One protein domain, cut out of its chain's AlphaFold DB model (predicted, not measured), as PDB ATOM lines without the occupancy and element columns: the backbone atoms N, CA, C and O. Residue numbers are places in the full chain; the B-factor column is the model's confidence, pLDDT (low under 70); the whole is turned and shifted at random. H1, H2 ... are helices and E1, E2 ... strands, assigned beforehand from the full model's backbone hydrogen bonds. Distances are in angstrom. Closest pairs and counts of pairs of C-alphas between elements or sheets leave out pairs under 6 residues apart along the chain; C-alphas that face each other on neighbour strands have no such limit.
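Overview. This is residues 6 to 75 of the 76 residues of an uncharacterized protein of Bacteroides stercoris CC31F (UniProt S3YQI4). A strongly twisted sheet of four strands has one long hairpin, E2 and E3, reaching away from E1 and E4, while the short helix H1 only grazes the sheet. The 70 printed residues, mostly strand by class, hold E1 E2 E3 H1 E4 in chain order; the sheet runs E3 E2 E1 E4, antiparallel throughout, with E1 E2 E3 a meander, each strand following its antiparallel neighbour. It is only just loose, close to extended, with radius of gyration of the C-alphas 16.1 A and spans 51 by 34 by 17 A.

Arrangement. Look at E2, residues 13 to 25, which bends by 89 degrees at residue 16. Its residues 13 to 17 pair with E1, residues 6 to 10 (N 15 and O 8, 2.9 A), and 17 to 25 with E3, residues 39 to 47 (N 21 and O 44, 2.8 A). E4, residues 69 to 74, is E1's other antiparallel neighbour, with N 9 and O 70 2.8 A apart. In H1, residues 54 to 61, every O i to N i+4 pair is within hydrogen-bond range.

Along the chain. Find C-alpha 13 at (-16.705, 59.468, 33.414); E2 runs 29.9 A from there. E3 spans 25.1 A, E4 16.4 A, E1 13.2 A, H1 10.2 A. E4 ends at C-alpha 74, (-27.541, 62.680, 45.995).

Size, cuts and confidence. The C-alphas farthest apart, Lys 31 and Arg 51, are 51.0 A apart. The printed part has no cut; the E2 to E3 link is long. No printed residue is under 70 in pLDDT.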
ATOM      1  N   ALA A   6     -28.411  58.727  41.848       89.19
ATOM      2  CA  ALA A   6     -27.078  58.161  42.003       89.19
ATOM      3  C   ALA A   6     -26.267  58.253  40.707       89.19
ATOM      4  O   ALA A   6     -26.795  58.149  39.600       89.19
ATOM      5  N   THR A   7     -24.960  58.440  40.852       90.56
ATOM      6  CA  THR A   7     -24.018  58.505  39.730       90.56
ATOM      7  C   THR A   7     -22.775  57.696  40.063       90.56
ATOM      8  O   THR A   7     -22.251  57.779  41.177       90.56
ATOM      9  N   VAL A   8     -22.292  56.911  39.104       89.50
ATOM     10  CA  VAL A   8     -21.036  56.170  39.214       89.50
ATOM     11  C   VAL A   8     -19.967  56.843  38.359       89.50
ATOM     12  O   VAL A   8     -20.161  57.068  37.170       89.50
ATOM     13  N   CYS A   9     -18.837  57.165  38.981       87.12
ATOM     14  CA  CYS A   9     -17.670  57.721  38.314       87.12
ATOM     15  C   CYS A   9     -16.657  56.599  38.067       87.12
ATOM     16  O   CYS A   9     -16.070  56.075  39.022       87.12
ATOM     17  N   LEU A  10     -16.452  56.229  36.803       83.19
ATOM     18  CA  LEU A  10     -15.470  55.230  36.373       83.19
ATOM     19  C   LEU A  10     -14.506  55.875  35.381       83.19
ATOM     20  O   LEU A  10     -14.929  56.420  34.368       83.19
ATOM     21  N   GLN A  11     -13.203  55.822  35.672       78.25
ATOM     22  CA  GLN A  11     -12.154  56.391  34.807       78.25
ATOM     23  C   GLN A  11     -12.392  57.867  34.410       78.25
ATOM     24  O   GLN A  11     -12.046  58.287  33.311       78.25
ATOM     25  N   GLY A  12     -12.987  58.659  35.312       77.94
ATOM     26  CA  GLY A  12     -13.280  60.079  35.080       77.94
ATOM     27  C   GLY A  12     -14.574  60.356  34.310       77.94
ATOM     28  O   GLY A  12     -14.821  61.508  33.963       77.94
ATOM     29  N   LYS A  13     -15.393  59.332  34.050       83.88
ATOM     30  CA  LYS A  13     -16.705  59.468  33.414       83.88
ATOM     31  C   LYS A  13     -17.816  59.197  34.407       83.88
ATOM     32  O   LYS A  13     -17.778  58.187  35.107       83.88
ATOM     33  N   ASP A  14     -18.791  60.093  34.424       86.81
ATOM     34  CA  ASP A  14     -19.951  60.039  35.301       86.81
ATOM     35  C   ASP A  14     -21.138  59.427  34.557       86.81
ATOM     36  O   ASP A  14     -21.546  59.914  33.504       86.81
ATOM     37  N   ILE A  15     -21.678  58.342  35.108       88.25
ATOM     38  CA  ILE A  15     -22.755  57.558  34.505       88.25
ATOM     39  C   ILE A  15     -23.915  57.495  35.489       88.25
ATOM     40  O   ILE A  15     -23.727  57.221  36.678       88.25
ATOM     41  N   GLU A  16     -25.120  57.760  34.999       88.88
ATOM     42  CA  GLU A  16     -26.328  57.690  35.812       88.88
ATOM     43  C   GLU A  16     -26.657  56.239  36.180       88.88
ATOM     44  O   GLU A  16     -26.576  55.317  35.364       88.88
ATOM     45  N   VAL A  17     -26.987  56.036  37.454       89.75
ATOM     46  CA  VAL A  17     -27.268  54.719  38.019       89.75
ATOM     47  C   VAL A  17     -28.768  54.568  38.201       89.75
ATOM     48  O   VAL A  17     -29.395  55.364  38.892       89.75
ATOM     49  N   ILE A  18     -29.321  53.499  37.630       90.19
ATOM     50  CA  ILE A  18     -30.735  53.132  37.778       90.19
ATOM     51  C   ILE A  18     -30.945  52.393  39.103       90.19
ATOM     52  O   ILE A  18     -31.922  52.612  39.811       90.19
ATOM     53  N   SER A  19     -30.024  51.487  39.439       87.94
ATOM     54  CA  SER A  19     -30.081  50.703  40.670       87.94
ATOM     55  C   SER A  19     -28.684  50.383  41.176       87.94
ATOM     56  O   SER A  19     -27.773  50.088  40.402       87.94
ATOM     57  N   SER A  20     -28.522  50.419  42.492       89.44
ATOM     58  CA  SER A  20     -27.285  50.074  43.180       89.44
ATOM     59  C   SER A  20     -27.579  49.105  44.314       89.44
ATOM     60  O   SER A  20     -28.423  49.378  45.170       89.44
ATOM     61  N   HIS A  21     -26.840  48.006  44.363       89.88
ATOM     62  CA  HIS A  21     -26.918  47.023  45.430       89.88
ATOM     63  C   HIS A  21     -25.525  46.767  45.998       89.88
ATOM     64  O   HIS A  21     -24.583  46.502  45.251       89.88
ATOM     65  N   ILE A  22     -25.394  46.848  47.319       89.81
ATOM     66  CA  ILE A  22     -24.135  46.607  48.022       89.81
ATOM     67  C   ILE A  22     -24.377  45.512  49.048       89.81
ATOM     68  O   ILE A  22     -25.245  45.653  49.908       89.81
ATOM     69  N   GLU A  23     -23.591  44.443  48.966       90.56
ATOM     70  CA  GLU A  23     -23.737  43.288  49.844       90.56
ATOM     71  C   GLU A  23     -22.514  43.106  50.751       90.56
ATOM     72  O   GLU A  23     -21.353  43.092  50.314       90.56
ATOM     73  N   PHE A  24     -22.804  42.913  52.038       89.75
ATOM     74  CA  PHE A  24     -21.851  42.480  53.046       89.75
ATOM     75  C   PHE A  24     -22.427  41.282  53.789       89.75
ATOM     76  O   PHE A  24     -23.563  41.312  54.257       89.75
ATOM     77  N   ASN A  25     -21.616  40.246  53.939       87.06
ATOM     78  CA  ASN A  25     -21.990  39.002  54.580       87.06
ATOM     79  C   ASN A  25     -21.099  38.750  55.807       87.06
ATOM     80  O   ASN A  25     -19.929  39.131  55.864       87.06
ATOM     81  N   ARG A  26     -21.660  38.098  56.820       88.12
ATOM     82  CA  ARG A  26     -20.924  37.562  57.965       88.12
ATOM     83  C   ARG A  26     -21.504  36.193  58.295       88.12
ATOM     84  O   ARG A  26     -22.722  36.049  58.397       88.12
ATOM     85  N   LYS A  27     -20.651  35.190  58.496       87.62
ATOM     86  CA  LYS A  27     -21.142  33.883  58.941       87.62
ATOM     87  C   LYS A  27     -21.558  33.971  60.405       87.62
ATOM     88  O   LYS A  27     -20.877  34.604  61.218       87.62
ATOM     89  N   THR A  28     -22.670  33.321  60.726       90.00
ATOM     90  CA  THR A  28     -23.191  33.206  62.088       90.00
ATOM     91  C   THR A  28     -23.287  31.738  62.495       90.00
ATOM     92  O   THR A  28     -23.459  30.864  61.648       90.00
ATOM     93  N   ASP A  29     -23.100  31.472  63.785       89.62
ATOM     94  CA  ASP A  29     -23.331  30.160  64.398       89.62
ATOM     95  C   ASP A  29     -24.846  29.899  64.534       89.62
ATOM     96  O   ASP A  29     -25.656  30.818  64.412       89.62
ATOM     97  N   ASN A  30     -25.239  28.676  64.886       86.38
ATOM     98  CA  ASN A  30     -26.622  28.253  65.142       86.38
ATOM     99  C   ASN A  30     -27.339  29.091  66.222       86.38
ATOM    100  O   ASN A  30     -28.559  29.039  66.344       86.38
ATOM    101  N   LYS A  31     -26.591  29.870  67.017       88.62
ATOM    102  CA  LYS A  31     -27.106  30.825  68.016       88.62
ATOM    103  C   LYS A  31     -27.101  32.287  67.537       88.62
ATOM    104  O   LYS A  31     -27.277  33.188  68.353       88.62
ATOM    105  N   GLY A  32     -26.820  32.541  66.257       85.44
ATOM    106  CA  GLY A  32     -26.760  33.880  65.657       85.44
ATOM    107  C   GLY A  32     -25.500  34.688  65.991       85.44
ATOM    108  O   GLY A  32     -25.411  35.866  65.650       85.44
ATOM    109  N   ARG A  33     -24.507  34.088  66.659       87.12
ATOM    110  CA  ARG A  33     -23.262  34.781  67.029       87.12
ATOM    111  C   ARG A  33     -22.345  34.899  65.807       87.12
ATOM    112  O   ARG A  33     -22.178  33.896  65.114       87.12
ATOM    113  N   PRO A  34     -21.746  36.070  65.530       87.12
ATOM    114  CA  PRO A  34     -20.818  36.226  64.415       87.12
ATOM    115  C   PRO A  34     -19.559  35.389  64.659       87.12
ATOM    116  O   PRO A  34     -18.940  35.492  65.716       87.12
ATOM    117  N   VAL A  35     -19.199  34.558  63.682       87.56
ATOM    118  CA  VAL A  35     -18.057  33.623  63.775       87.56
ATOM    119  C   VAL A  35     -16.882  34.060  62.906       87.56
ATOM    120  O   VAL A  35     -15.762  33.599  63.090       87.56
ATOM    121  N   THR A  36     -17.135  34.944  61.941       87.00
ATOM    122  CA  THR A  36     -16.130  35.451  61.008       87.00
ATOM    123  C   THR A  36     -16.134  36.969  60.986       87.00
ATOM    124  O   THR A  36     -17.144  37.608  61.294       87.00
ATOM    125  N   ASN A  37     -15.026  37.543  60.519       86.94
ATOM    126  CA  ASN A  37     -15.011  38.934  60.081       86.94
ATOM    127  C   ASN A  37     -16.016  39.157  58.940       86.94
ATOM    128  O   ASN A  37     -16.481  38.206  58.301       86.94
ATOM    129  N   VAL A  38     -16.366  40.424  58.713       86.75
ATOM    130  CA  VAL A  38     -17.243  40.827  57.611       86.75
ATOM    131  C   VAL A  38     -16.540  40.529  56.288       86.75
ATOM    132  O   VAL A  38     -15.404  40.948  56.072       86.75
ATOM    133  N   ILE A  39     -17.223  39.797  55.417       86.19
ATOM    134  CA  ILE A  39     -16.778  39.441  54.072       86.19
ATOM    135  C   ILE A  39     -17.751  40.102  53.105       86.19
ATOM    136  O   ILE A  39     -18.960  39.943  53.237       86.19
ATOM    137  N   GLY A  40     -17.262  40.844  52.121       86.00
ATOM    138  CA  GLY A  40     -18.144  41.471  51.145       86.00
ATOM    139  C   GLY A  40     -17.508  42.674  50.490       86.00
ATOM    140  O   GLY A  40     -16.298  42.699  50.275       86.00
ATOM    141  N   GLY A  41     -18.346  43.657  50.166       84.69
ATOM    142  CA  GLY A  41     -17.958  44.783  49.320       84.69
ATOM    143  C   GLY A  41     -18.221  44.511  47.843       84.69
ATOM    144  O   GLY A  41     -17.653  45.182  46.984       84.69
ATOM    145  N   ARG A  42     -19.087  43.534  47.528       88.19
ATOM    146  CA  ARG A  42     -19.589  43.375  46.165       88.19
ATOM    147  C   ARG A  42     -20.619  44.466  45.915       88.19
ATOM    148  O   ARG A  42     -21.643  44.530  46.593       88.19
ATOM    149  N   ILE A  43     -20.317  45.311  44.940       89.00
ATOM    150  CA  ILE A  43     -21.189  46.382  44.480       89.00
ATOM    151  C   ILE A  43     -21.721  45.957  43.112       89.00
ATOM    152  O   ILE A  43     -20.945  45.738  42.182       89.00
ATOM    153  N   THR A  44     -23.036  45.820  43.003       90.62
ATOM    154  CA  THR A  44     -23.740  45.528  41.753       90.62
ATOM    155  C   THR A  44     -24.500  46.781  41.346       90.62
ATOM    156  O   THR A  44     -25.317  47.285  42.113       90.62
ATOM    157  N   ILE A  45     -24.214  47.300  40.155       89.31
ATOM    158  CA  ILE A  45     -24.793  48.545  39.648       89.31
ATOM    159  C   ILE A  45     -25.479  48.248  38.323       89.31
ATOM    160  O   ILE A  45     -24.904  47.593  37.454       89.31
ATOM    161  N   THR A  46     -26.696  48.748  38.168       90.19
ATOM    162  CA  THR A  46     -27.416  48.775  36.900       90.19
ATOM    163  C   THR A  46     -27.331  50.184  36.337       90.19
ATOM    164  O   THR A  46     -27.803  51.137  36.958       90.19
ATOM    165  N   VAL A  47     -26.716  50.297  35.167       88.62
ATOM    166  CA  VAL A  47     -26.589  51.541  34.403       88.62
ATOM    167  C   VAL A  47     -27.362  51.410  33.098       88.62
ATOM    168  O   VAL A  47     -27.582  50.299  32.611       88.62
ATOM    169  N   GLU A  48     -27.767  52.539  32.533       85.50
ATOM    170  CA  GLU A  48     -28.327  52.564  31.187       85.50
ATOM    171  C   GLU A  48     -27.227  52.306  30.147       85.50
ATOM    172  O   GLU A  48     -26.129  52.863  30.219       85.50
ATOM    173  N   SER A  49     -27.521  51.453  29.166       83.25
ATOM    174  CA  SER A  49     -26.604  51.193  28.057       83.25
ATOM    175  C   SER A  49     -26.622  52.361  27.077       83.25
ATOM    176  O   SER A  49     -27.574  52.537  26.318       83.25
ATOM    177  N   THR A  50     -25.541  53.134  27.052       84.94
ATOM    178  CA  THR A  50     -25.323  54.193  26.061       84.94
ATOM    179  C   THR A  50     -24.388  53.704  24.946       84.94
ATOM    180  O   THR A  50     -23.962  52.550  24.919       84.94
ATOM    181  N   ARG A  51     -24.042  54.579  23.992       83.75
ATOM    182  CA  ARG A  51     -23.030  54.280  22.954       83.75
ATOM    183  C   ARG A  51     -21.597  54.217  23.499       83.75
ATOM    184  O   ARG A  51     -20.664  53.994  22.734       83.75
ATOM    185  N   GLU A  52     -21.408  54.466  24.788       80.00
ATOM    186  CA  GLU A  52     -20.099  54.541  25.413       80.00
ATOM    187  C   GLU A  52     -19.570  53.151  25.783       80.00
ATOM    188  O   GLU A  52     -20.136  52.436  26.606       80.00
ATOM    189  N   THR A  53     -18.443  52.766  25.187       86.00
ATOM    190  CA  THR A  53     -17.846  51.428  25.329       86.00
ATOM    191  C   THR A  53     -16.801  51.334  26.436       86.00
ATOM    192  O   THR A  53     -16.273  50.254  26.679       86.00
ATOM    193  N   THR A  54     -16.510  52.423  27.154       82.56
ATOM    194  CA  THR A  54     -15.374  52.503  28.091       82.56
ATOM    195  C   THR A  54     -15.437  51.458  29.207       82.56
ATOM    196  O   THR A  54     -14.409  50.886  29.566       82.56
ATOM    197  N   ILE A  55     -16.630  51.150  29.733       82.62
ATOM    198  CA  ILE A  55     -16.789  50.095  30.746       82.62
ATOM    199  C   ILE A  55     -16.476  48.719  30.138       82.62
ATOM    200  O   ILE A  55     -15.734  47.938  30.731       82.62
ATOM    201  N   LEU A  56     -17.015  48.430  28.951       84.94
ATOM    202  CA  LEU A  56     -16.785  47.165  28.248       84.94
ATOM    203  C   LEU A  56     -15.310  46.985  27.879       84.94
ATOM    204  O   LEU A  56     -14.739  45.924  28.116       84.94
ATOM    205  N   GLU A  57     -14.673  48.030  27.363       84.69
ATOM    206  CA  GLU A  57     -13.246  48.040  27.046       84.69
ATOM    207  C   GLU A  57     -12.395  47.808  28.290       84.69
ATOM    208  O   GLU A  57     -11.448  47.026  28.242       84.69
ATOM    209  N   ALA A  58     -12.743  48.431  29.420       83.19
ATOM    210  CA  ALA A  58     -12.030  48.219  30.674       83.19
ATOM    211  C   ALA A  58     -12.144  46.764  31.165       83.19
ATOM    212  O   ALA A  58     -11.159  46.218  31.664       83.19
ATOM    213  N   MET A  59     -13.301  46.119  30.975       84.25
ATOM    214  CA  MET A  59     -13.488  44.704  31.317       84.25
ATOM    215  C   MET A  59     -12.716  43.762  30.385       84.25
ATOM    216  O   MET A  59     -12.112  42.801  30.858       84.25
ATOM    217  N   VAL A  60     -12.727  44.018  29.073       87.31
ATOM    218  CA  VAL A  60     -12.137  43.112  28.071       87.31
ATOM    219  C   VAL A  60     -10.623  43.289  27.965       87.31
ATOM    220  O   VAL A  60      -9.887  42.306  27.938       87.31
ATOM    221  N   ASN A  61     -10.137  44.531  27.940       85.38
ATOM    222  CA  ASN A  61      -8.721  44.820  27.699       85.38
ATOM    223  C   ASN A  61      -7.859  44.694  28.960       85.38
ATOM    224  O   ASN A  61      -6.635  44.627  28.871       85.38
ATOM    225  N   SER A  62      -8.450  44.734  30.155       81.50
ATOM    226  CA  SER A  62      -7.697  44.711  31.416       81.50
ATOM    227  C   SER A  62      -8.470  44.032  32.554       81.50
ATOM    228  O   SER A  62      -8.657  44.639  33.609       81.50
ATOM    229  N   PRO A  63      -8.855  42.750  32.399       78.69
ATOM    230  CA  PRO A  63      -9.726  42.048  33.351       78.69
ATOM    231  C   PRO A  63      -9.142  41.934  34.769       78.69
ATOM    232  O   PRO A  63      -9.885  41.809  35.736       78.69
ATOM    233  N   PHE A  64      -7.815  41.992  34.909       82.31
ATOM    234  CA  PHE A  64      -7.124  41.890  36.199       82.31
ATOM    235  C   PHE A  64      -6.699  43.242  36.778       82.31
ATOM    236  O   PHE A  64      -6.155  43.297  37.882       82.31
ATOM    237  N   LYS A  65      -6.904  44.343  36.046       85.25
ATOM    238  CA  LYS A  65      -6.522  45.670  36.523       85.25
ATOM    239  C   LYS A  65      -7.640  46.221  37.392       85.25
ATOM    240  O   LYS A  65      -8.777  46.350  36.949       85.25
ATOM    241  N   ALA A  66      -7.300  46.592  38.621       82.62
ATOM    242  CA  ALA A  66      -8.241  47.276  39.491       82.62
ATOM    243  C   ALA A  66      -8.669  48.607  38.853       82.62
ATOM    244  O   ALA A  66      -7.832  49.439  38.492       82.62
ATOM    245  N   ILE A  67      -9.980  48.802  38.728       82.81
ATOM    246  CA  ILE A  67     -10.569  50.067  38.300       82.81
ATOM    247  C   ILE A  67     -10.935  50.828  39.567       82.81
ATOM    248  O   ILE A  67     -11.728  50.354  40.380       82.81
ATOM    249  N   SER A  68     -10.340  52.004  39.747       84.62
ATOM    250  CA  SER A  68     -10.771  52.922  40.794       84.62
ATOM    251  C   SER A  68     -11.996  53.695  40.312       84.62
ATOM    252  O   SER A  68     -12.053  54.141  39.163       84.62
ATOM    253  N   GLY A  69     -12.974  53.841  41.195       85.94
ATOM    254  CA  GLY A  69     -14.205  54.561  40.928       85.94
ATOM    255  C   GLY A  69     -14.926  54.907  42.221       85.94
ATOM    256  O   GLY A  69     -14.556  54.439  43.301       85.94
ATOM    257  N   LYS A  70     -15.953  55.743  42.108       90.19
ATOM    258  CA  LYS A  70     -16.797  56.156  43.237       90.19
ATOM    259  C   LYS A  70     -18.262  56.139  42.828       90.19
ATOM    260  O   LYS A  70     -18.589  56.480  41.697       90.19
ATOM    261  N   VAL A  71     -19.131  55.774  43.762       89.38
ATOM    262  CA  VAL A  71     -20.585  55.920  43.621       89.38
ATOM    263  C   VAL A  71     -21.006  57.080  44.512       89.38
ATOM    264  O   VAL A  71     -20.664  57.096  45.695       89.38
ATOM    265  N   ILE A  72     -21.702  58.058  43.943       90.94
ATOM    266  CA  ILE A  72     -22.196  59.240  44.650       90.94
ATOM    267  C   ILE A  72     -23.716  59.156  44.694       90.94
ATOM    268  O   ILE A  72     -24.356  59.015  43.653       90.94
ATOM    269  N   TYR A  73     -24.271  59.250  45.899       90.06
ATOM    270  CA  TYR A  73     -25.707  59.337  46.140       90.06
ATOM    271  C   TYR A  73     -26.057  60.780  46.486       90.06
ATOM    272  O   TYR A  73     -25.434  61.377  47.367       90.06
ATOM    273  N   TYR A  74     -27.045  61.328  45.795       88.56
ATOM    274  CA  TYR A  74     -27.541  62.680  45.995       88.56
ATOM    275  C   TYR A  74     -28.888  62.620  46.707       88.56
ATOM    276  O   TYR A  74     -29.735  61.783  46.388       88.56
ATOM    277  N   ASN A  75     -29.074  63.517  47.673       82.19
ATOM    278  CA  ASN A  75     -30.377  63.740  48.278       82.19
ATOM    279  C   ASN A  75     -31.169  64.702  47.383       82.19
ATOM    280  O   ASN A  75     -30.631  65.748  47.015       82.19
TER     281      ASN A  75